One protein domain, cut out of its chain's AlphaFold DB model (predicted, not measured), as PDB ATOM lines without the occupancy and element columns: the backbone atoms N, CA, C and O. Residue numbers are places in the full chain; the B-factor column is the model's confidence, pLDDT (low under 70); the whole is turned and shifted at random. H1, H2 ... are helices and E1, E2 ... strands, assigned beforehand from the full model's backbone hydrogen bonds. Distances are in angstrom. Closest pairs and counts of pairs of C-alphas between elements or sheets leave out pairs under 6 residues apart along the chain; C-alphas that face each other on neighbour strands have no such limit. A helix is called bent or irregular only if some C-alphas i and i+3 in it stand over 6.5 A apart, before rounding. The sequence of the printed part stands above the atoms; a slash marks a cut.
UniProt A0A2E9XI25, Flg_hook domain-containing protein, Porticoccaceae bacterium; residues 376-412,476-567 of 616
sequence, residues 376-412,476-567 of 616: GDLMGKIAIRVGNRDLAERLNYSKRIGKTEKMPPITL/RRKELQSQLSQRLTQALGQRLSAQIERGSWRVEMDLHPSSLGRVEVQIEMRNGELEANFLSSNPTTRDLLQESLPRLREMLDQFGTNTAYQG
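Overview. This is residues 376 to 412 and 476 to 567 of the 616 residues of the protein "Flg_hook domain-containing protein" of Porticoccaceae bacterium (UniProt A0A2E9XI25). A strongly twisted sheet of five strands has helices over one face and its other face bare: the long helix H2 runs slantwise over E4, H1 crosses E4 towards one end of the sheet, and the bent helix H3 turns with its arms H3a and H3b over E5 and E1, both arms packing on H2. These are two layers, helices H1, H2, H3a and H3b on one face of the sheet. The printed part has 129 residues, with three named helices and five named strands in the order E1 H1 E2 H2 E3 E4 E5 H3, class mixed. The sheet runs E1 E5 E4 E3 E2 and is mixed, antiparallel but for E3 and E2. The whole is compact, with a radius of gyration of the C-alphas of 14.4 A, yet elongated, spanning 45 by 28 by 25 A.

Along the chain. E1, residues 378 to 385, begins at C-alpha 378 (-25.057, 22.093, -17.169) and is 21.5 A long. H1 is residues 389 to 401, 19.1 A, and E2 residues 404 to 406. H2, residues 476 to 500, runs 36.0 A from C-alpha 476 (-45.726, 8.119, -4.049). E3 is residues 506 to 512, 20.1 A; E4 residues 518 to 526, 25.7 A; E5 residues 529 to 536, 22.9 A. H3, residues 539 to 566, was assigned as one helix by its hydrogen bonds but is bent: C-alphas 547 and 550 are 7.2 A apart. Its arms are H3a, residues 539 to 547, 12.6 A, and H3b, residues 550 to 566, 24.6 A, ending at C-alpha 566 (-20.934, -3.718, -36.323).

Arrangement. E3, E4 and E5 form a meander, each strand the antiparallel neighbour of the one before, through two hairpins; N 509 and O 519 are 2.9 A apart, N 522 and O 533 2.9 A. Edge strand E1 is antiparallel to E5, with N 384 and O 530 at 3.0 A. Edge strand E2 is parallel to E3, with N 405 and O 506 at 2.9 A. H1, H2 and H3b are on the same face, at heights over the sheet of 6.8, 8.1 and 7.7 A. H2 touches H3b with residues 489 to 497 alone, at a shallow tilt of 24 degrees, the same way; the closest C-alphas, of Thr 489 and Leu 552, are 5.4 A apart. H2 touches H3a with residues 481 to 489 alone, about perpendicular at 77 degrees, closest at the C-alphas of Ser 485 and Leu 544, 5.0 A. The closest C-alphas of E1 and H3b, of Ile 384 and Asp 557, are 5.3 A apart. H1 and H2 are close but not clearly touching, closest at the C-alphas of Leu 391 and Ile 500, 7.2 A. Every O i to N i+4 pair is within hydrogen-bond range in H1, H3a and H3b, and 20 of 21 in H2.

Size, cuts and confidence. The two C-alphas farthest apart, of Glu 393 and Arg 476, are 46.5 A apart. Residues 413 to 475 are not printed, and C-alphas 412 and 476 are 17.3 A apart across this cut. The links printed whole are tight. The mean pLDDT of the printed part is 82.9; under 70 are residues 376 to 377, 379, 387, 398, 400 to 402 and 563 to 567.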
ATOM      1  N   GLY A 376     -24.782  27.150 -13.989       60.28
ATOM      2  CA  GLY A 376     -25.898  26.467 -13.339       60.28
ATOM      3  C   GLY A 376     -26.867  25.702 -14.253       60.28
ATOM      4  O   GLY A 376     -27.801  25.131 -13.707       60.28
ATOM      5  N   ASP A 377     -26.668  25.654 -15.580       68.44
ATOM      6  CA  ASP A 377     -27.583  24.973 -16.523       68.44
ATOM      7  C   ASP A 377     -27.029  23.615 -17.020       68.44
ATOM      8  O   ASP A 377     -27.795  22.742 -17.435       68.44
ATOM      9  N   LEU A 378     -25.712  23.385 -16.903       72.94
ATOM     10  CA  LEU A 378     -25.057  22.093 -17.169       72.94
ATOM     11  C   LEU A 378     -25.447  21.052 -16.102       72.94
ATOM     12  O   LEU A 378     -25.522  21.388 -14.915       72.94
ATOM     13  N   MET A 379     -25.682  19.798 -16.506       69.38
ATOM     14  CA  MET A 379     -26.113  18.713 -15.604       69.38
ATOM     15  C   MET A 379     -25.185  17.519 -15.472       69.38
ATOM     16  O   MET A 379     -25.214  16.834 -14.454       69.38
ATOM     17  N   GLY A 380     -24.353  17.249 -16.468       75.81
ATOM     18  CA  GLY A 380     -23.452  16.116 -16.377       75.81
ATOM     19  C   GLY A 380     -22.725  15.828 -17.670       75.81
ATOM     20  O   GLY A 380     -23.065  16.355 -18.732       75.81
ATOM     21  N   LYS A 381     -21.727  14.958 -17.531       84.00
ATOM     22  CA  LYS A 381     -20.947  14.389 -18.620       84.00
ATOM     23  C   LYS A 381     -21.125  12.877 -18.638       84.00
ATOM     24  O   LYS A 381     -20.947  12.208 -17.614       84.00
ATOM     25  N   ILE A 382     -21.436  12.339 -19.807       82.50
ATOM     26  CA  ILE A 382     -21.362  10.907 -20.086       82.50
ATOM     27  C   ILE A 382     -20.271  10.721 -21.133       82.50
ATOM     28  O   ILE A 382     -20.448  11.168 -22.259       82.50
ATOM     29  N   ALA A 383     -19.158  10.088 -20.760       83.12
ATOM     30  CA  ALA A 383     -18.221   9.520 -21.724       83.12
ATOM     31  C   ALA A 383     -18.747   8.144 -22.162       83.12
ATOM     32  O   ALA A 383     -19.227   7.378 -21.323       83.12
ATOM     33  N   ILE A 384     -18.689   7.863 -23.462       83.56
ATOM     34  CA  ILE A 384     -19.185   6.634 -24.099       83.56
ATOM     35  C   ILE A 384     -18.068   6.107 -24.999       83.56
ATOM     36  O   ILE A 384     -17.536   6.875 -25.805       83.56
ATOM     37  N   ARG A 385     -17.696   4.827 -24.921       80.69
ATOM     38  CA  ARG A 385     -16.646   4.300 -25.804       80.69
ATOM     39  C   ARG A 385     -17.183   4.071 -27.217       80.69
ATOM     40  O   ARG A 385     -18.153   3.343 -27.401       80.69
ATOM     41  N   VAL A 386     -16.538   4.661 -28.228       76.31
ATOM     42  CA  VAL A 386     -16.941   4.516 -29.639       76.31
ATOM     43  C   VAL A 386     -15.766   3.988 -30.454       76.31
ATOM     44  O   VAL A 386     -14.860   4.728 -30.819       76.31
ATOM     45  N   GLY A 387     -15.790   2.689 -30.763       66.94
ATOM     46  CA  GLY A 387     -14.722   2.038 -31.534       66.94
ATOM     47  C   GLY A 387     -14.717   2.361 -33.036       66.94
ATOM     48  O   GLY A 387     -13.743   2.053 -33.717       66.94
ATOM     49  N   ASN A 388     -15.781   2.974 -33.569       73.94
ATOM     50  CA  ASN A 388     -15.895   3.268 -34.998       73.94
ATOM     51  C   ASN A 388     -15.281   4.636 -35.361       73.94
ATOM     52  O   ASN A 388     -15.775   5.694 -34.958       73.94
ATOM     53  N   ARG A 389     -14.228   4.605 -36.185       73.88
ATOM     54  CA  ARG A 389     -13.505   5.788 -36.668       73.88
ATOM     55  C   ARG A 389     -14.308   6.663 -37.644       73.88
ATOM     56  O   ARG A 389     -14.147   7.879 -37.594       73.88
ATOM     57  N   ASP A 390     -15.189   6.092 -38.472       76.50
ATOM     58  CA  ASP A 390     -16.051   6.865 -39.391       76.50
ATOM     59  C   ASP A 390     -16.925   7.865 -38.619       76.50
ATOM     60  O   ASP A 390     -16.957   9.061 -38.919       76.50
ATOM     61  N   LEU A 391     -17.560   7.395 -37.542       75.62
ATOM     62  CA  LEU A 391     -18.414   8.234 -36.702       75.62
ATOM     63  C   LEU A 391     -17.625   9.366 -36.040       75.62
ATOM     64  O   LEU A 391     -18.127  10.487 -35.952       75.62
ATOM     65  N   ALA A 392     -16.377   9.115 -35.632       75.12
ATOM     66  CA  ALA A 392     -15.500  10.156 -35.103       75.12
ATOM     67  C   ALA A 392     -15.215  11.255 -36.144       75.12
ATOM     68  O   ALA A 392     -15.237  12.440 -35.802       75.12
ATOM     69  N   GLU A 393     -14.985  10.898 -37.410       77.19
ATOM     70  CA  GLU A 393     -14.735  11.868 -38.483       77.19
ATOM     71  C   GLU A 393     -16.027  12.628 -38.865       77.19
ATOM     72  O   GLU A 393     -16.004  13.858 -38.967       77.19
ATOM     73  N   ARG A 394     -17.183  11.952 -38.922       77.19
ATOM     74  CA  ARG A 394     -18.501  12.565 -39.195       77.19
ATOM     75  C   ARG A 394     -18.988  13.508 -38.087       77.19
ATOM     76  O   ARG A 394     -19.473  14.597 -38.393       77.19
ATOM     77  N   LEU A 395     -18.787  13.156 -36.815       76.88
ATOM     78  CA  LEU A 395     -19.059  14.040 -35.671       76.88
ATOM     79  C   LEU A 395     -18.148  15.277 -35.680       76.88
ATOM     80  O   LEU A 395     -18.601  16.389 -35.414       76.88
ATOM     81  N   ASN A 396     -16.869  15.119 -36.038       77.25
ATOM     82  CA  ASN A 396     -15.961  16.259 -36.201       77.25
ATOM     83  C   ASN A 396     -16.338  17.145 -37.402       77.25
ATOM     84  O   ASN A 396     -16.155  18.364 -37.340       77.25
ATOM     85  N   TYR A 397     -16.882  16.567 -38.475       71.38
ATOM     86  CA  TYR A 397     -17.399  17.311 -39.623       71.38
ATOM     87  C   TYR A 397     -18.644  18.130 -39.254       71.38
ATOM     88  O   TYR A 397     -18.649  19.342 -39.465       71.38
ATOM     89  N   SER A 398     -19.663  17.529 -38.629       68.31
ATOM     90  CA  SER A 398     -20.880  18.261 -38.241       68.31
ATOM     91  C   SER A 398     -20.593  19.368 -37.214       68.31
ATOM     92  O   SER A 398     -21.091  20.486 -37.374       68.31
ATOM     93  N   LYS A 399     -19.689  19.114 -36.254       72.81
ATOM     94  CA  LYS A 399     -19.183  20.102 -35.285       72.81
ATOM     95  C   LYS A 399     -18.556  21.331 -35.948       72.81
ATOM     96  O   LYS A 399     -18.790  22.447 -35.495       72.81
ATOM     97  N   ARG A 400     -17.803  21.163 -37.045       62.59
ATOM     98  CA  ARG A 400     -17.222  22.288 -37.814       62.59
ATOM     99  C   ARG A 400     -18.267  23.148 -38.530       62.59
ATOM    100  O   ARG A 400     -17.967  24.290 -38.858       62.59
ATOM    101  N   ILE A 401     -19.461  22.613 -38.786       67.50
ATOM    102  CA  ILE A 401     -20.553  23.314 -39.484       67.50
ATOM    103  C   ILE A 401     -21.522  23.958 -38.472       67.50
ATOM    104  O   ILE A 401     -22.369  24.761 -38.853       67.50
ATOM    105  N   GLY A 402     -21.416  23.629 -37.179       65.38
ATOM    106  CA  GLY A 402     -22.227  24.231 -36.114       65.38
ATOM    107  C   GLY A 402     -23.717  23.874 -36.160       65.38
ATOM    108  O   GLY A 402     -24.509  24.482 -35.448       65.38
ATOM    109  N   LYS A 403     -24.121  22.899 -36.987       71.31
ATOM    110  CA  LYS A 403     -25.527  22.492 -37.152       71.31
ATOM    111  C   LYS A 403     -26.066  21.850 -35.874       71.31
ATOM    112  O   LYS A 403     -25.574  20.797 -35.480       71.31
ATOM    113  N   THR A 404     -27.096  22.450 -35.288       76.50
ATOM    114  CA  THR A 404     -27.948  21.830 -34.263       76.50
ATOM    115  C   THR A 404     -29.061  21.044 -34.954       76.50
ATOM    116  O   THR A 404     -29.811  21.624 -35.740       76.50
ATOM    117  N   GLU A 405     -29.200  19.747 -34.675       79.88
ATOM    118  CA  GLU A 405     -30.362  18.967 -35.122       79.88
ATOM    119  C   GLU A 405     -31.509  19.174 -34.121       79.88
ATOM    120  O   GLU A 405     -31.438  18.723 -32.973       79.88
ATOM    121  N   LYS A 406     -32.556  19.904 -34.538       86.31
ATOM    122  CA  LYS A 406     -33.771  20.065 -33.730       86.31
ATOM    123  C   LYS A 406     -34.672  18.838 -33.876       86.31
ATOM    124  O   LYS A 406     -34.937  18.369 -34.981       86.31
ATOM    125  N   MET A 407     -35.177  18.357 -32.747       84.25
ATOM    126  CA  MET A 407     -35.936  17.118 -32.630       84.25
ATOM    127  C   MET A 407     -37.450  17.310 -32.501       84.25
ATOM    128  O   MET A 407     -37.898  18.347 -32.004       84.25
ATOM    129  N   PRO A 408     -38.248  16.277 -32.852       83.19
ATOM    130  CA  PRO A 408     -39.603  16.148 -32.325       83.19
ATOM    131  C   PRO A 408     -39.562  16.024 -30.787       83.19
ATOM    132  O   PRO A 408     -38.593  15.477 -30.248       83.19
ATOM    133  N   PRO A 409     -40.587  16.518 -30.072       84.19
ATOM    134  CA  PRO A 409     -40.585  16.531 -28.616       84.19
ATOM    135  C   PRO A 409     -40.761  15.131 -28.011       84.19
ATOM    136  O   PRO A 409     -41.446  14.278 -28.577       84.19
ATOM    137  N   ILE A 410     -40.179  14.902 -26.829       84.56
ATOM    138  CA  ILE A 410     -40.408  13.670 -26.054       84.56
ATOM    139  C   ILE A 410     -41.634  13.858 -25.158       84.56
ATOM    140  O   ILE A 410     -41.630  14.724 -24.282       84.56
ATOM    141  N   THR A 411     -42.642  12.999 -25.314       85.88
ATOM    142  CA  THR A 411     -43.818  12.950 -24.432       85.88
ATOM    143  C   THR A 411     -43.609  11.969 -23.282       85.88
ATOM    144  O   THR A 411     -43.638  10.753 -23.466       85.88
ATOM    145  N   LEU A 412     -43.439  12.503 -22.074       82.62
ATOM    146  CA  LEU A 412     -43.303  11.747 -20.831       82.62
ATOM    147  C   LEU A 412     -44.685  11.565 -20.190       82.62
ATOM    148  O   LEU A 412     -45.089  12.318 -19.305       82.62
ATOM    149  N   ARG A 476     -44.971   8.086  -2.786       89.38
ATOM    150  CA  ARG A 476     -45.726   8.119  -4.049       89.38
ATOM    151  C   ARG A 476     -45.200   9.175  -5.024       89.38
ATOM    152  O   ARG A 476     -45.128   8.923  -6.226       89.38
ATOM    153  N   ARG A 477     -44.793  10.344  -4.516       86.38
ATOM    154  CA  ARG A 477     -44.174  11.410  -5.320       86.38
ATOM    155  C   ARG A 477     -42.796  11.009  -5.849       86.38
ATOM    156  O   ARG A 477     -42.505  11.266  -7.015       86.38
ATOM    157  N   LYS A 478     -41.976  10.361  -5.015       88.38
ATOM    158  CA  LYS A 478     -40.648   9.865  -5.402       88.38
ATOM    159  C   LYS A 478     -40.734   8.754  -6.453       88.38
ATOM    160  O   LYS A 478     -39.966   8.763  -7.409       88.38
ATOM    161  N   GLU A 479     -41.694   7.844  -6.313       88.88
ATOM    162  CA  GLU A 479     -41.966   6.799  -7.306       88.88
ATOM    163  C   GLU A 479     -42.355   7.406  -8.664       88.88
ATOM    164  O   GLU A 479     -41.768   7.064  -9.688       88.88
ATOM    165  N   LEU A 480     -43.257   8.396  -8.680       87.62
ATOM    166  CA  LEU A 480     -43.622   9.119  -9.904       87.62
ATOM    167  C   LEU A 480     -42.415   9.824 -10.552       87.62
ATOM    168  O   LEU A 480     -42.284   9.806 -11.776       87.62
ATOM    169  N   GLN A 481     -41.508  10.408  -9.760       86.88
ATOM    170  CA  GLN A 481     -40.261  10.976 -10.284       86.88
ATOM    171  C   GLN A 481     -39.359   9.902 -10.909       86.88
ATOM    172  O   GLN A 481     -38.873  10.114 -12.020       86.88
ATOM    173  N   SER A 482     -39.207   8.731 -10.281       89.50
ATOM    174  CA  SER A 482     -38.376   7.661 -10.850       89.50
ATOM    175  C   SER A 482     -38.994   7.009 -12.092       89.50
ATOM    176  O   SER A 482     -38.278   6.599 -13.003       89.50
ATOM    177  N   GLN A 483     -40.324   6.966 -12.206       90.38
ATOM    178  CA  GLN A 483     -40.996   6.550 -13.443       90.38
ATOM    179  C   GLN A 483     -40.755   7.555 -14.583       90.38
ATOM    180  O   GLN A 483     -40.471   7.154 -15.714       90.38
ATOM    181  N   LEU A 484     -40.791   8.862 -14.294       89.75
ATOM    182  CA  LEU A 484     -40.444   9.899 -15.272       89.75
ATOM    183  C   LEU A 484     -38.953   9.857 -15.654       89.75
ATOM    184  O   LEU A 484     -38.642   9.958 -16.840       89.75
ATOM    185  N   SER A 485     -38.040   9.646 -14.697       90.75
ATOM    186  CA  SER A 485     -36.598   9.512 -14.962       90.75
ATOM    187  C   SER A 485     -36.299   8.287 -15.843       90.75
ATOM    188  O   SER A 485     -35.477   8.365 -16.757       90.75
ATOM    189  N   GLN A 486     -37.026   7.180 -15.656       92.06
ATOM    190  CA  GLN A 486     -36.943   5.970 -16.482       92.06
ATOM    191  C   GLN A 486     -37.410   6.209 -17.921       92.06
ATOM    192  O   GLN A 486     -36.665   5.924 -18.861       92.06
ATOM    193  N   ARG A 487     -38.605   6.788 -18.109       90.25
ATOM    194  CA  ARG A 487     -39.120   7.129 -19.448       90.25
ATOM    195  C   ARG A 487     -38.201   8.127 -20.163       90.25
ATOM    196  O   ARG A 487     -37.929   7.956 -21.352       90.25
ATOM    197  N   LEU A 488     -37.662   9.110 -19.435       91.00
ATOM    198  CA  LEU A 488     -36.671  10.066 -19.934       91.00
ATOM    199  C   LEU A 488     -35.367   9.366 -20.348       91.00
ATOM    200  O   LEU A 488     -34.893   9.607 -21.454       91.00
ATOM    201  N   THR A 489     -34.833   8.455 -19.524       91.69
ATOM    202  CA  THR A 489     -33.641   7.639 -19.843       91.69
ATOM    203  C   THR A 489     -33.808   6.934 -21.189       91.69
ATOM    204  O   THR A 489     -32.968   7.066 -22.080       91.69
ATOM    205  N   GLN A 490     -34.912   6.194 -21.333       92.38
ATOM    206  CA  GLN A 490     -35.187   5.364 -22.500       92.38
ATOM    207  C   GLN A 490     -35.329   6.218 -23.766       92.38
ATOM    208  O   GLN A 490     -34.652   5.961 -24.760       92.38
ATOM    209  N   ALA A 491     -36.154   7.269 -23.715       91.06
ATOM    210  CA  ALA A 491     -36.399   8.138 -24.861       91.06
ATOM    211  C   ALA A 491     -35.157   8.958 -25.262       91.06
ATOM    212  O   ALA A 491     -34.860   9.065 -26.454       91.06
ATOM    213  N   LEU A 492     -34.399   9.496 -24.294       90.88
ATOM    214  CA  LEU A 492     -33.157  10.222 -24.575       90.88
ATOM    215  C   LEU A 492     -32.122   9.315 -25.230       90.88
ATOM    216  O   LEU A 492     -31.607   9.662 -26.287       90.88
ATOM    217  N   GLY A 493     -31.811   8.162 -24.634       90.12
ATOM    218  CA  GLY A 493     -30.725   7.320 -25.129       90.12
ATOM    219  C   GLY A 493     -31.042   6.646 -26.468       90.12
ATOM    220  O   GLY A 493     -30.155   6.587 -27.312       90.12
ATOM    221  N   GLN A 494     -32.299   6.244 -26.715       90.56
ATOM    222  CA  GLN A 494     -32.745   5.784 -28.042       90.56
ATOM    223  C   GLN A 494     -32.643   6.885 -29.104       90.56
ATOM    224  O   GLN A 494     -32.260   6.626 -30.244       90.56
ATOM    225  N   ARG A 495     -32.992   8.132 -28.755       88.31
ATOM    226  CA  ARG A 495     -32.883   9.248 -29.699       88.31
ATOM    227  C   ARG A 495     -31.425   9.651 -29.922       88.31
ATOM    228  O   ARG A 495     -31.080  10.037 -31.034       88.31
ATOM    229  N   LEU A 496     -30.583   9.551 -28.896       88.25
ATOM    230  CA  LEU A 496     -29.177   9.941 -28.925       88.25
ATOM    231  C   LEU A 496     -28.301   8.922 -29.670       88.25
ATOM    232  O   LEU A 496     -27.455   9.346 -30.453       88.25
ATOM    233  N   SER A 497     -28.526   7.609 -29.530       87.25
ATOM    234  CA  SER A 497     -27.818   6.599 -30.339       87.25
ATOM    235  C   SER A 497     -28.063   6.815 -31.837       87.25
ATOM    236  O   SER A 497     -27.109   7.001 -32.592       87.25
ATOM    237  N   ALA A 498     -29.327   6.987 -32.233       85.62
ATOM    238  CA  ALA A 498     -29.724   7.311 -33.605       85.62
ATOM    239  C   ALA A 498     -29.165   8.654 -34.136       85.62
ATOM    240  O   ALA A 498     -29.221   8.910 -35.338       85.62
ATOM    241  N   GLN A 499     -28.640   9.537 -33.276       84.44
ATOM    242  CA  GLN A 499     -27.928  10.767 -33.666       84.44
ATOM    243  C   GLN A 499     -26.426  10.562 -33.804       84.44
ATOM    244  O   GLN A 499     -25.810  11.109 -34.719       84.44
ATOM    245  N   ILE A 500     -25.842   9.745 -32.932       83.69
ATOM    246  CA  ILE A 500     -24.436   9.345 -32.999       83.69
ATOM    247  C   ILE A 500     -24.192   8.554 -34.294       83.69
ATOM    248  O   ILE A 500     -23.241   8.845 -35.014       83.69
ATOM    249  N   GLU A 501     -25.116   7.662 -34.662       83.31
ATOM    250  CA  GLU A 501     -25.146   6.940 -35.946       83.31
ATOM    251  C   GLU A 501     -25.265   7.868 -37.169       83.31
ATOM    252  O   GLU A 501     -24.699   7.584 -38.226       83.31
ATOM    253  N   ARG A 502     -25.969   9.003 -37.037       82.06
ATOM    254  CA  ARG A 502     -26.058  10.053 -38.073       82.06
ATOM    255  C   ARG A 502     -24.817  10.945 -38.115       82.06
ATOM    256  O   ARG A 502     -24.501  11.486 -39.175       82.06
ATOM    257  N   GLY A 503     -24.075  11.033 -37.014       79.56
ATOM    258  CA  GLY A 503     -22.921  11.913 -36.843       79.56
ATOM    259  C   GLY A 503     -23.291  13.331 -36.394       79.56
ATOM    260  O   GLY A 503     -22.512  14.254 -36.630       79.56
ATOM    261  N   SER A 504     -24.458  13.534 -35.776       80.00
ATOM    262  CA  SER A 504     -24.964  14.851 -35.354       80.00
ATOM    263  C   SER A 504     -24.413  15.252 -33.978       80.00
ATOM    264  O   SER A 504     -24.797  14.690 -32.957       80.00
ATOM    265  N   TRP A 505     -23.497  16.229 -33.941       80.12
ATOM    266  CA  TRP A 505     -22.768  16.639 -32.725       80.12
ATOM    267  C   TRP A 505     -23.589  17.438 -31.691       80.12
ATOM    268  O   TRP A 505     -23.193  17.500 -30.532       80.12
ATOM    269  N   ARG A 506     -24.688  18.098 -32.075       84.38
ATOM    270  CA  ARG A 506     -25.522  18.897 -31.159       84.38
ATOM    271  C   ARG A 506     -26.990  18.654 -31.447       84.38
ATOM    272  O   ARG A 506     -27.439  18.814 -32.580       84.38
ATOM    273  N   VAL A 507     -27.714  18.293 -30.397       85.25
ATOM    274  CA  VAL A 507     -29.112  17.875 -30.440       85.25
ATOM    275  C   VAL A 507     -29.925  18.791 -29.534       85.25
ATOM    276  O   VAL A 507     -29.586  18.968 -28.365       85.25
ATOM    277  N   GLU A 508     -31.007  19.358 -30.058       87.19
ATOM    278  CA  GLU A 508     -31.962  20.161 -29.290       87.19
ATOM    279  C   GLU A 508     -33.325  19.467 -29.278       87.19
ATOM    280  O   GLU A 508     -33.856  19.127 -30.337       87.19
ATOM    281  N   MET A 509     -33.919  19.289 -28.097       88.88
ATOM    282  CA  MET A 509     -35.231  18.661 -27.964       88.88
ATOM    283  C   MET A 509     -36.097  19.317 -26.887       88.88
ATOM    284  O   MET A 509     -35.665  19.576 -25.763       88.88
ATOM    285  N   ASP A 510     -37.347  19.582 -27.246       88.44
ATOM    286  CA  ASP A 510     -38.362  20.090 -26.328       88.44
ATOM    287  C   ASP A 510     -39.019  18.897 -25.591       88.44
ATOM    288  O   ASP A 510     -39.189  17.820 -26.167       88.44
ATOM    289  N   LEU A 511     -39.367  19.047 -24.311       84.69
ATOM    290  CA  LEU A 511     -40.025  18.005 -23.512       84.69
ATOM    291  C   LEU A 511     -41.514  18.309 -23.301       84.69
ATOM    292  O   LEU A 511     -41.943  19.461 -23.183       84.69
ATOM    293  N   HIS A 512     -42.312  17.248 -23.201       82.44
ATOM    294  CA  HIS A 512     -43.701  17.289 -22.763       82.44
ATOM    295  C   HIS A 512     -43.881  16.428 -21.499       82.44
ATOM    296  O   HIS A 512     -43.393  15.298 -21.483       82.44
ATOM    297  N   PRO A 513     -44.573  16.916 -20.447       81.06
ATOM    298  CA  PRO A 513     -45.276  18.201 -20.355       81.06
ATOM    299  C   PRO A 513     -44.341  19.420 -20.429       81.06
ATOM    300  O   PRO A 513     -43.190  19.368 -20.005       81.06
ATOM    301  N   SER A 514     -44.842  20.532 -20.976       78.88
ATOM    302  CA  SER A 514     -44.058  21.755 -21.234       78.88
ATOM    303  C   SER A 514     -43.486  22.414 -19.971       78.88
ATOM    304  O   SER A 514     -42.559  23.216 -20.065       78.88
ATOM    305  N   SER A 515     -43.969  22.023 -18.788       82.94
ATOM    306  CA  SER A 515     -43.382  22.341 -17.483       82.94
ATOM    307  C   SER A 515     -41.959  21.803 -17.285       82.94
ATOM    308  O   SER A 515     -41.293  22.254 -16.357       82.94
ATOM    309  N   LEU A 516     -41.483  20.889 -18.138       84.44
ATOM    310  CA  LEU A 516     -40.099  20.396 -18.180       84.44
ATOM    311  C   LEU A 516     -39.210  21.185 -19.165       84.44
ATOM    312  O   LEU A 516     -37.981  21.109 -19.105       84.44
ATOM    313  N   GLY A 517     -39.805  22.000 -20.039       88.56
ATOM    314  CA  GLY A 517     -39.083  22.893 -20.943       88.56
ATOM    315  C   GLY A 517     -38.225  22.167 -21.984       88.56
ATOM    316  O   GLY A 517     -38.670  21.223 -22.630       88.56
ATOM    317  N   ARG A 518     -36.998  22.656 -22.181       88.81
ATOM    318  CA  ARG A 518     -36.067  22.222 -23.230       88.81
ATOM    319  C   ARG A 518     -34.851  21.515 -22.636       88.81
ATOM    320  O   ARG A 518     -34.350  21.906 -21.578       88.81
ATOM    321  N   VAL A 519     -34.356  20.514 -23.359       90.19
ATOM    322  CA  VAL A 519     -33.060  19.873 -23.126       90.19
ATOM    323  C   VAL A 519     -32.201  20.039 -24.374       90.19
ATOM    324  O   VAL A 519     -32.657  19.851 -25.501       90.19
ATOM    325  N   GLU A 520     -30.939  20.381 -24.161       89.62
ATOM    326  CA  GLU A 520     -29.912  20.367 -25.193       89.62
ATOM    327  C   GLU A 520     -28.830  19.353 -24.816       89.62
ATOM    328  O   GLU A 520     -28.427  19.252 -23.654       89.62
ATOM    329  N   VAL A 521     -28.352  18.602 -25.806       89.75
ATOM    330  CA  VAL A 521     -27.263  17.636 -25.654       89.75
ATOM    331  C   VAL A 521     -26.149  17.998 -26.634       89.75
ATOM    332  O   VAL A 521     -26.330  17.940 -27.851       89.75
ATOM    333  N   GLN A 522     -24.989  18.381 -26.100       87.94
ATOM    334  CA  GLN A 522     -23.781  18.659 -26.881       87.94
ATOM    335  C   GLN A 522     -22.831  17.465 -26.794       87.94
ATOM    336  O   GLN A 522     -22.368  17.108 -25.711       87.94
ATOM    337  N   ILE A 523     -22.536  16.855 -27.935       88.00
ATOM    338  CA  ILE A 523     -21.740  15.639 -28.065       88.00
ATOM    339  C   ILE A 523     -20.358  15.984 -28.639       88.00
ATOM    340  O   ILE A 523     -20.242  16.583 -29.709       88.00
ATOM    341  N   GLU A 524     -19.289  15.589 -27.950       83.25
ATOM    342  CA  GLU A 524     -17.911  15.864 -28.358       83.25
ATOM    343  C   GLU A 524     -17.037  14.605 -28.303       83.25
ATOM    344  O   GLU A 524     -16.919  13.964 -27.267       83.25
ATOM    345  N   MET A 525     -16.363  14.271 -29.407       82.38
ATOM    346  CA  MET A 525     -15.372  13.192 -29.424       82.38
ATOM    347  C   MET A 525     -14.052  13.665 -28.791       82.38
ATOM    348  O   MET A 525     -13.437  14.614 -29.286       82.38
ATOM    349  N   ARG A 526     -13.594  12.991 -27.729       80.12
ATOM    350  CA  ARG A 526     -12.318  13.229 -27.033       80.12
ATOM    351  C   ARG A 526     -11.605  11.907 -26.765       80.12
ATOM    352  O   ARG A 526     -12.176  10.995 -26.191       80.12
ATOM    353  N   ASN A 527     -10.337  11.792 -27.161       79.25
ATOM    354  CA  ASN A 527      -9.483  10.634 -26.839       79.25
ATOM    355  C   ASN A 527     -10.000   9.243 -27.305       79.25
ATOM    356  O   ASN A 527      -9.444   8.232 -26.890       79.25
ATOM    357  N   GLY A 528     -11.006   9.180 -28.190       75.44
ATOM    358  CA  GLY A 528     -11.677   7.934 -28.608       75.44
ATOM    359  C   GLY A 528     -12.944   7.600 -27.807       75.44
ATOM    360  O   GLY A 528     -13.606   6.599 -28.077       75.44
ATOM    361  N   GLU A 529     -13.306   8.450 -26.849       82.38
ATOM    362  CA  GLU A 529     -14.556   8.390 -26.101       82.38
ATOM    363  C   GLU A 529     -15.405   9.636 -26.411       82.38
ATOM    364  O   GLU A 529     -14.918  10.697 -26.804       82.38
ATOM    365  N   LEU A 530     -16.715   9.488 -26.305       81.50
ATOM    366  CA  LEU A 530     -17.695  10.464 -26.751       81.50
ATOM    367  C   LEU A 530     -18.334  11.128 -25.526       81.50
ATOM    368  O   LEU A 530     -19.144  10.504 -24.847       81.50
ATOM    369  N   GLU A 531     -17.959  12.375 -25.233       86.81
ATOM    370  CA  GLU A 531     -18.523  13.174 -24.142       86.81
ATOM    371  C   GLU A 531     -19.858  13.816 -24.554       86.81
ATOM    372  O   GLU A 531     -19.884  14.827 -25.257       86.81
ATOM    373  N   ALA A 532     -20.974  13.279 -24.062       87.75
ATOM    374  CA  ALA A 532     -22.270  13.949 -24.085       87.75
ATOM    375  C   ALA A 532     -22.425  14.865 -22.855       87.75
ATOM    376  O   ALA A 532     -22.351  14.410 -21.710       87.75
ATOM    377  N   ASN A 533     -22.651  16.156 -23.104       90.19
ATOM    378  CA  ASN A 533     -22.881  17.209 -22.118       90.19
ATOM    379  C   ASN A 533     -24.365  17.594 -22.150       90.19
ATOM    380  O   ASN A 533     -24.869  18.007 -23.194       90.19
ATOM    381  N   PHE A 534     -25.055  17.468 -21.016       90.69
ATOM    382  CA  PHE A 534     -26.501  17.706 -20.916       90.69
ATOM    383  C   PHE A 534     -26.783  19.076 -20.305       90.69
ATOM    384  O   PHE A 534     -26.279  19.383 -19.223       90.69
ATOM    385  N   LEU A 535     -27.583  19.893 -20.990       90.62
ATOM    386  CA  LEU A 535     -27.969  21.239 -20.577       90.62
ATOM    387  C   LEU A 535     -29.499  21.325 -20.471       90.62
ATOM    388  O   LEU A 535     -30.220  20.902 -21.376       90.62
ATOM    389  N   SER A 536     -30.004  21.911 -19.386       90.19
ATOM    390  CA  SER A 536     -31.417  22.286 -19.271       90.19
ATOM    391  C   SER A 536     -31.584  23.483 -18.342       90.19
ATOM    392  O   SER A 536     -30.978  23.542 -17.274       90.19
ATOM    393  N   SER A 537     -32.449  24.414 -18.739       89.00
ATOM    394  CA  SER A 537     -32.813  25.605 -17.964       89.00
ATOM    395  C   SER A 537     -33.871  25.336 -16.884       89.00
ATOM    396  O   SER A 537     -34.215  26.239 -16.122       89.00
ATOM    397  N   ASN A 538     -34.416  24.115 -16.814       90.94
ATOM    398  CA  ASN A 538     -35.514  23.762 -15.920       90.94
ATOM    399  C   ASN A 538     -35.028  22.924 -14.718       90.94
ATOM    400  O   ASN A 538     -34.462  21.854 -14.933       90.94
ATOM    401  N   PRO A 539     -35.271  23.342 -13.458       89.88
ATOM    402  CA  PRO A 539     -34.757  22.638 -12.280       89.88
ATOM    403  C   PRO A 539     -35.338  21.227 -12.100       89.88
ATOM    404  O   PRO A 539     -34.605  20.316 -11.746       89.88
ATOM    405  N   THR A 540     -36.614  20.998 -12.418       90.31
ATOM    406  CA  THR A 540     -37.220  19.660 -12.299       90.31
ATOM    407  C   THR A 540     -36.666  18.699 -13.351       90.31
ATOM    408  O   THR A 540     -36.397  17.538 -13.056       90.31
ATOM    409  N   THR A 541     -36.427  19.184 -14.571       91.06
ATOM    410  CA  THR A 541     -35.751  18.409 -15.623       91.06
ATOM    411  C   THR A 541     -34.298  18.125 -15.269       91.06
ATOM    412  O   THR A 541     -33.807  17.039 -15.555       91.06
ATOM    413  N   ARG A 542     -33.618  19.073 -14.615       91.44
ATOM    414  CA  ARG A 542     -32.271  18.896 -14.062       91.44
ATOM    415  C   ARG A 542     -32.233  17.748 -13.040       91.44
ATOM    416  O   ARG A 542     -31.443  16.824 -13.215       91.44
ATOM    417  N   ASP A 543     -33.147  17.728 -12.069       91.00
ATOM    418  CA  ASP A 543     -33.246  16.640 -11.081       91.00
ATOM    419  C   ASP A 543     -33.516  15.269 -11.743       91.00
ATOM    420  O   ASP A 543     -32.808  14.292 -11.482       91.00
ATOM    421  N   LEU A 544     -34.494  15.199 -12.660       91.12
ATOM    422  CA  LEU A 544     -34.830  13.974 -13.405       91.12
ATOM    423  C   LEU A 544     -33.673  13.489 -14.292       91.12
ATOM    424  O   LEU A 544     -33.429  12.283 -14.388       91.12
ATOM    425  N   LEU A 545     -32.940  14.415 -14.923       91.00
ATOM    426  CA  LEU A 545     -31.725  14.101 -15.668       91.00
ATOM    427  C   LEU A 545     -30.677  13.499 -14.732       91.00
ATOM    428  O   LEU A 545     -30.163  12.427 -15.041       91.00
ATOM    429  N   GLN A 546     -30.398  14.123 -13.586       91.31
ATOM    430  CA  GLN A 546     -29.393  13.648 -12.634       91.31
ATOM    431  C   GLN A 546     -29.688  12.226 -12.118       91.31
ATOM    432  O   GLN A 546     -28.755  11.433 -11.984       91.31
ATOM    433  N   GLU A 547     -30.959  11.867 -11.901       91.69
ATOM    434  CA  GLU A 547     -31.360  10.485 -11.581       91.69
ATOM    435  C   GLU A 547     -31.182   9.526 -12.779       91.69
ATOM    436  O   GLU A 547     -30.760   8.382 -12.603       91.69
ATOM    437  N   SER A 548     -31.450   9.990 -14.005       91.00
ATOM    438  CA  SER A 548     -31.320   9.188 -15.234       91.00
ATOM    439  C   SER A 548     -29.872   8.910 -15.667       91.00
ATOM    440  O   SER A 548     -29.607   7.860 -16.255       91.00
ATOM    441  N   LEU A 549     -28.919   9.814 -15.375       92.38
ATOM    442  CA  LEU A 549     -27.546   9.781 -15.914       92.38
ATOM    443  C   LEU A 549     -26.816   8.423 -15.781       92.38
ATOM    444  O   LEU A 549     -26.144   8.047 -16.746       92.38
ATOM    445  N   PRO A 550     -26.908   7.664 -14.666       91.94
ATOM    446  CA  PRO A 550     -26.235   6.367 -14.546       91.94
ATOM    447  C   PRO A 550     -26.788   5.319 -15.522       91.94
ATOM    448  O   PRO A 550     -26.017   4.655 -16.210       91.94
ATOM    449  N   ARG A 551     -28.120   5.226 -15.636       91.94
ATOM    450  CA  ARG A 551     -28.813   4.296 -16.547       91.94
ATOM    451  C   ARG A 551     -28.657   4.731 -18.005       91.94
ATOM    452  O   ARG A 551     -28.496   3.904 -18.897       91.94
ATOM    453  N   LEU A 552     -28.639   6.044 -18.249       91.62
ATOM    454  CA  LEU A 552     -28.388   6.619 -19.569       91.62
ATOM    455  C   LEU A 552     -26.961   6.307 -20.046       91.62
ATOM    456  O   LEU A 552     -26.785   5.948 -21.206       91.62
ATOM    457  N   ARG A 553     -25.959   6.362 -19.155       90.50
ATOM    458  CA  ARG A 553     -24.586   5.915 -19.450       90.50
ATOM    459  C   ARG A 553     -24.547   4.437 -19.821       90.50
ATOM    460  O   ARG A 553     -23.999   4.109 -20.862       90.50
ATOM    461  N   GLU A 554     -25.135   3.573 -18.999       91.06
ATOM    462  CA  GLU A 554     -25.168   2.123 -19.230       91.06
ATOM    463  C   GLU A 554     -25.827   1.758 -20.571       91.06
ATOM    464  O   GLU A 554     -25.316   0.916 -21.310       91.06
ATOM    465  N   MET A 555     -26.932   2.418 -20.928       89.75
ATOM    466  CA  MET A 555     -27.610   2.180 -22.205       89.75
ATOM    467  C   MET A 555     -26.807   2.723 -23.401       89.75
ATOM    468  O   MET A 555     -26.749   2.082 -24.448       89.75
ATOM    469  N   LEU A 556     -26.150   3.879 -23.258       86.88
ATOM    470  CA  LEU A 556     -25.314   4.460 -24.315       86.88
ATOM    471  C   LEU A 556     -23.992   3.709 -24.518       86.88
ATOM    472  O   LEU A 556     -23.537   3.616 -25.653       86.88
ATOM    473  N   ASP A 557     -23.399   3.142 -23.467       87.44
ATOM    474  CA  ASP A 557     -22.183   2.323 -23.563       87.44
ATOM    475  C   ASP A 557     -22.458   0.971 -24.245       87.44
ATOM    476  O   ASP A 557     -21.680   0.534 -25.095       87.44
ATOM    477  N   GLN A 558     -23.633   0.375 -23.998       86.81
ATOM    478  CA  GLN A 558     -24.136  -0.758 -24.784       86.81
ATOM    479  C   GLN A 558     -24.283  -0.404 -26.272       86.81
ATOM    480  O   GLN A 558     -23.841  -1.178 -27.125       86.81
ATOM    481  N   PHE A 559     -24.842   0.767 -26.606       81.62
ATOM    482  CA  PHE A 559     -24.914   1.228 -27.999       81.62
ATOM    483  C   PHE A 559     -23.521   1.472 -28.602       81.62
ATOM    484  O   PHE A 559     -23.233   0.947 -29.673       81.62
ATOM    485  N   GLY A 560     -22.630   2.201 -27.923       76.06
ATOM    486  CA  GLY A 560     -21.264   2.472 -28.394       76.06
ATOM    487  C   GLY A 560     -20.443   1.200 -28.634       76.06
ATOM    488  O   GLY A 560     -19.752   1.082 -29.650       76.06
ATOM    489  N   THR A 561     -20.609   0.208 -27.756       78.25
ATOM    490  CA  THR A 561     -20.030  -1.135 -27.883       78.25
ATOM    491  C   THR A 561     -20.614  -1.896 -29.077       78.25
ATOM    492  O   THR A 561     -19.860  -2.420 -29.894       78.25
ATOM    493  N   ASN A 562     -21.940  -1.922 -29.240       73.25
ATOM    494  CA  ASN A 562     -22.601  -2.578 -30.375       73.25
ATOM    495  C   ASN A 562     -22.141  -1.970 -31.718       73.25
ATOM    496  O   ASN A 562     -21.704  -2.686 -32.621       73.25
ATOM    497  N   THR A 563     -22.100  -0.641 -31.803       68.88
ATOM    498  CA  THR A 563     -21.598   0.113 -32.961       68.88
ATOM    499  C   THR A 563     -20.116  -0.153 -33.260       68.88
ATOM    500  O   THR A 563     -19.717  -0.158 -34.427       68.88
ATOM    501  N   ALA A 564     -19.290  -0.414 -32.240       62.91
ATOM    502  CA  ALA A 564     -17.898  -0.822 -32.426       62.91
ATOM    503  C   ALA A 564     -17.775  -2.219 -33.066       62.91
ATOM    504  O   ALA A 564     -16.918  -2.416 -33.925       62.91
ATOM    505  N   TYR A 565     -18.645  -3.167 -32.697       60.41
ATOM    506  CA  TYR A 565     -18.661  -4.507 -33.294       60.41
ATOM    507  C   TYR A 565     -19.262  -4.531 -34.707       60.41
ATOM    508  O   TYR A 565     -18.703  -5.188 -35.584       60.41
ATOM    509  N   GLN A 566     -20.339  -3.783 -34.976       56.78
ATOM    510  CA  GLN A 566     -20.934  -3.718 -36.323       56.78
ATOM    511  C   GLN A 566     -19.953  -3.175 -37.377       56.78
ATOM    512  O   GLN A 566     -19.920  -3.676 -38.501       56.78
ATOM    513  N   GLY A 567     -19.087  -2.225 -37.002       53.28
ATOM    514  CA  GLY A 567     -18.041  -1.686 -37.883       53.28
ATOM    515  C   GLY A 567     -16.992  -2.706 -38.359       53.28
ATOM    516  O   GLY A 567     -16.256  -2.415 -39.298       53.28
TER     517      GLY A 567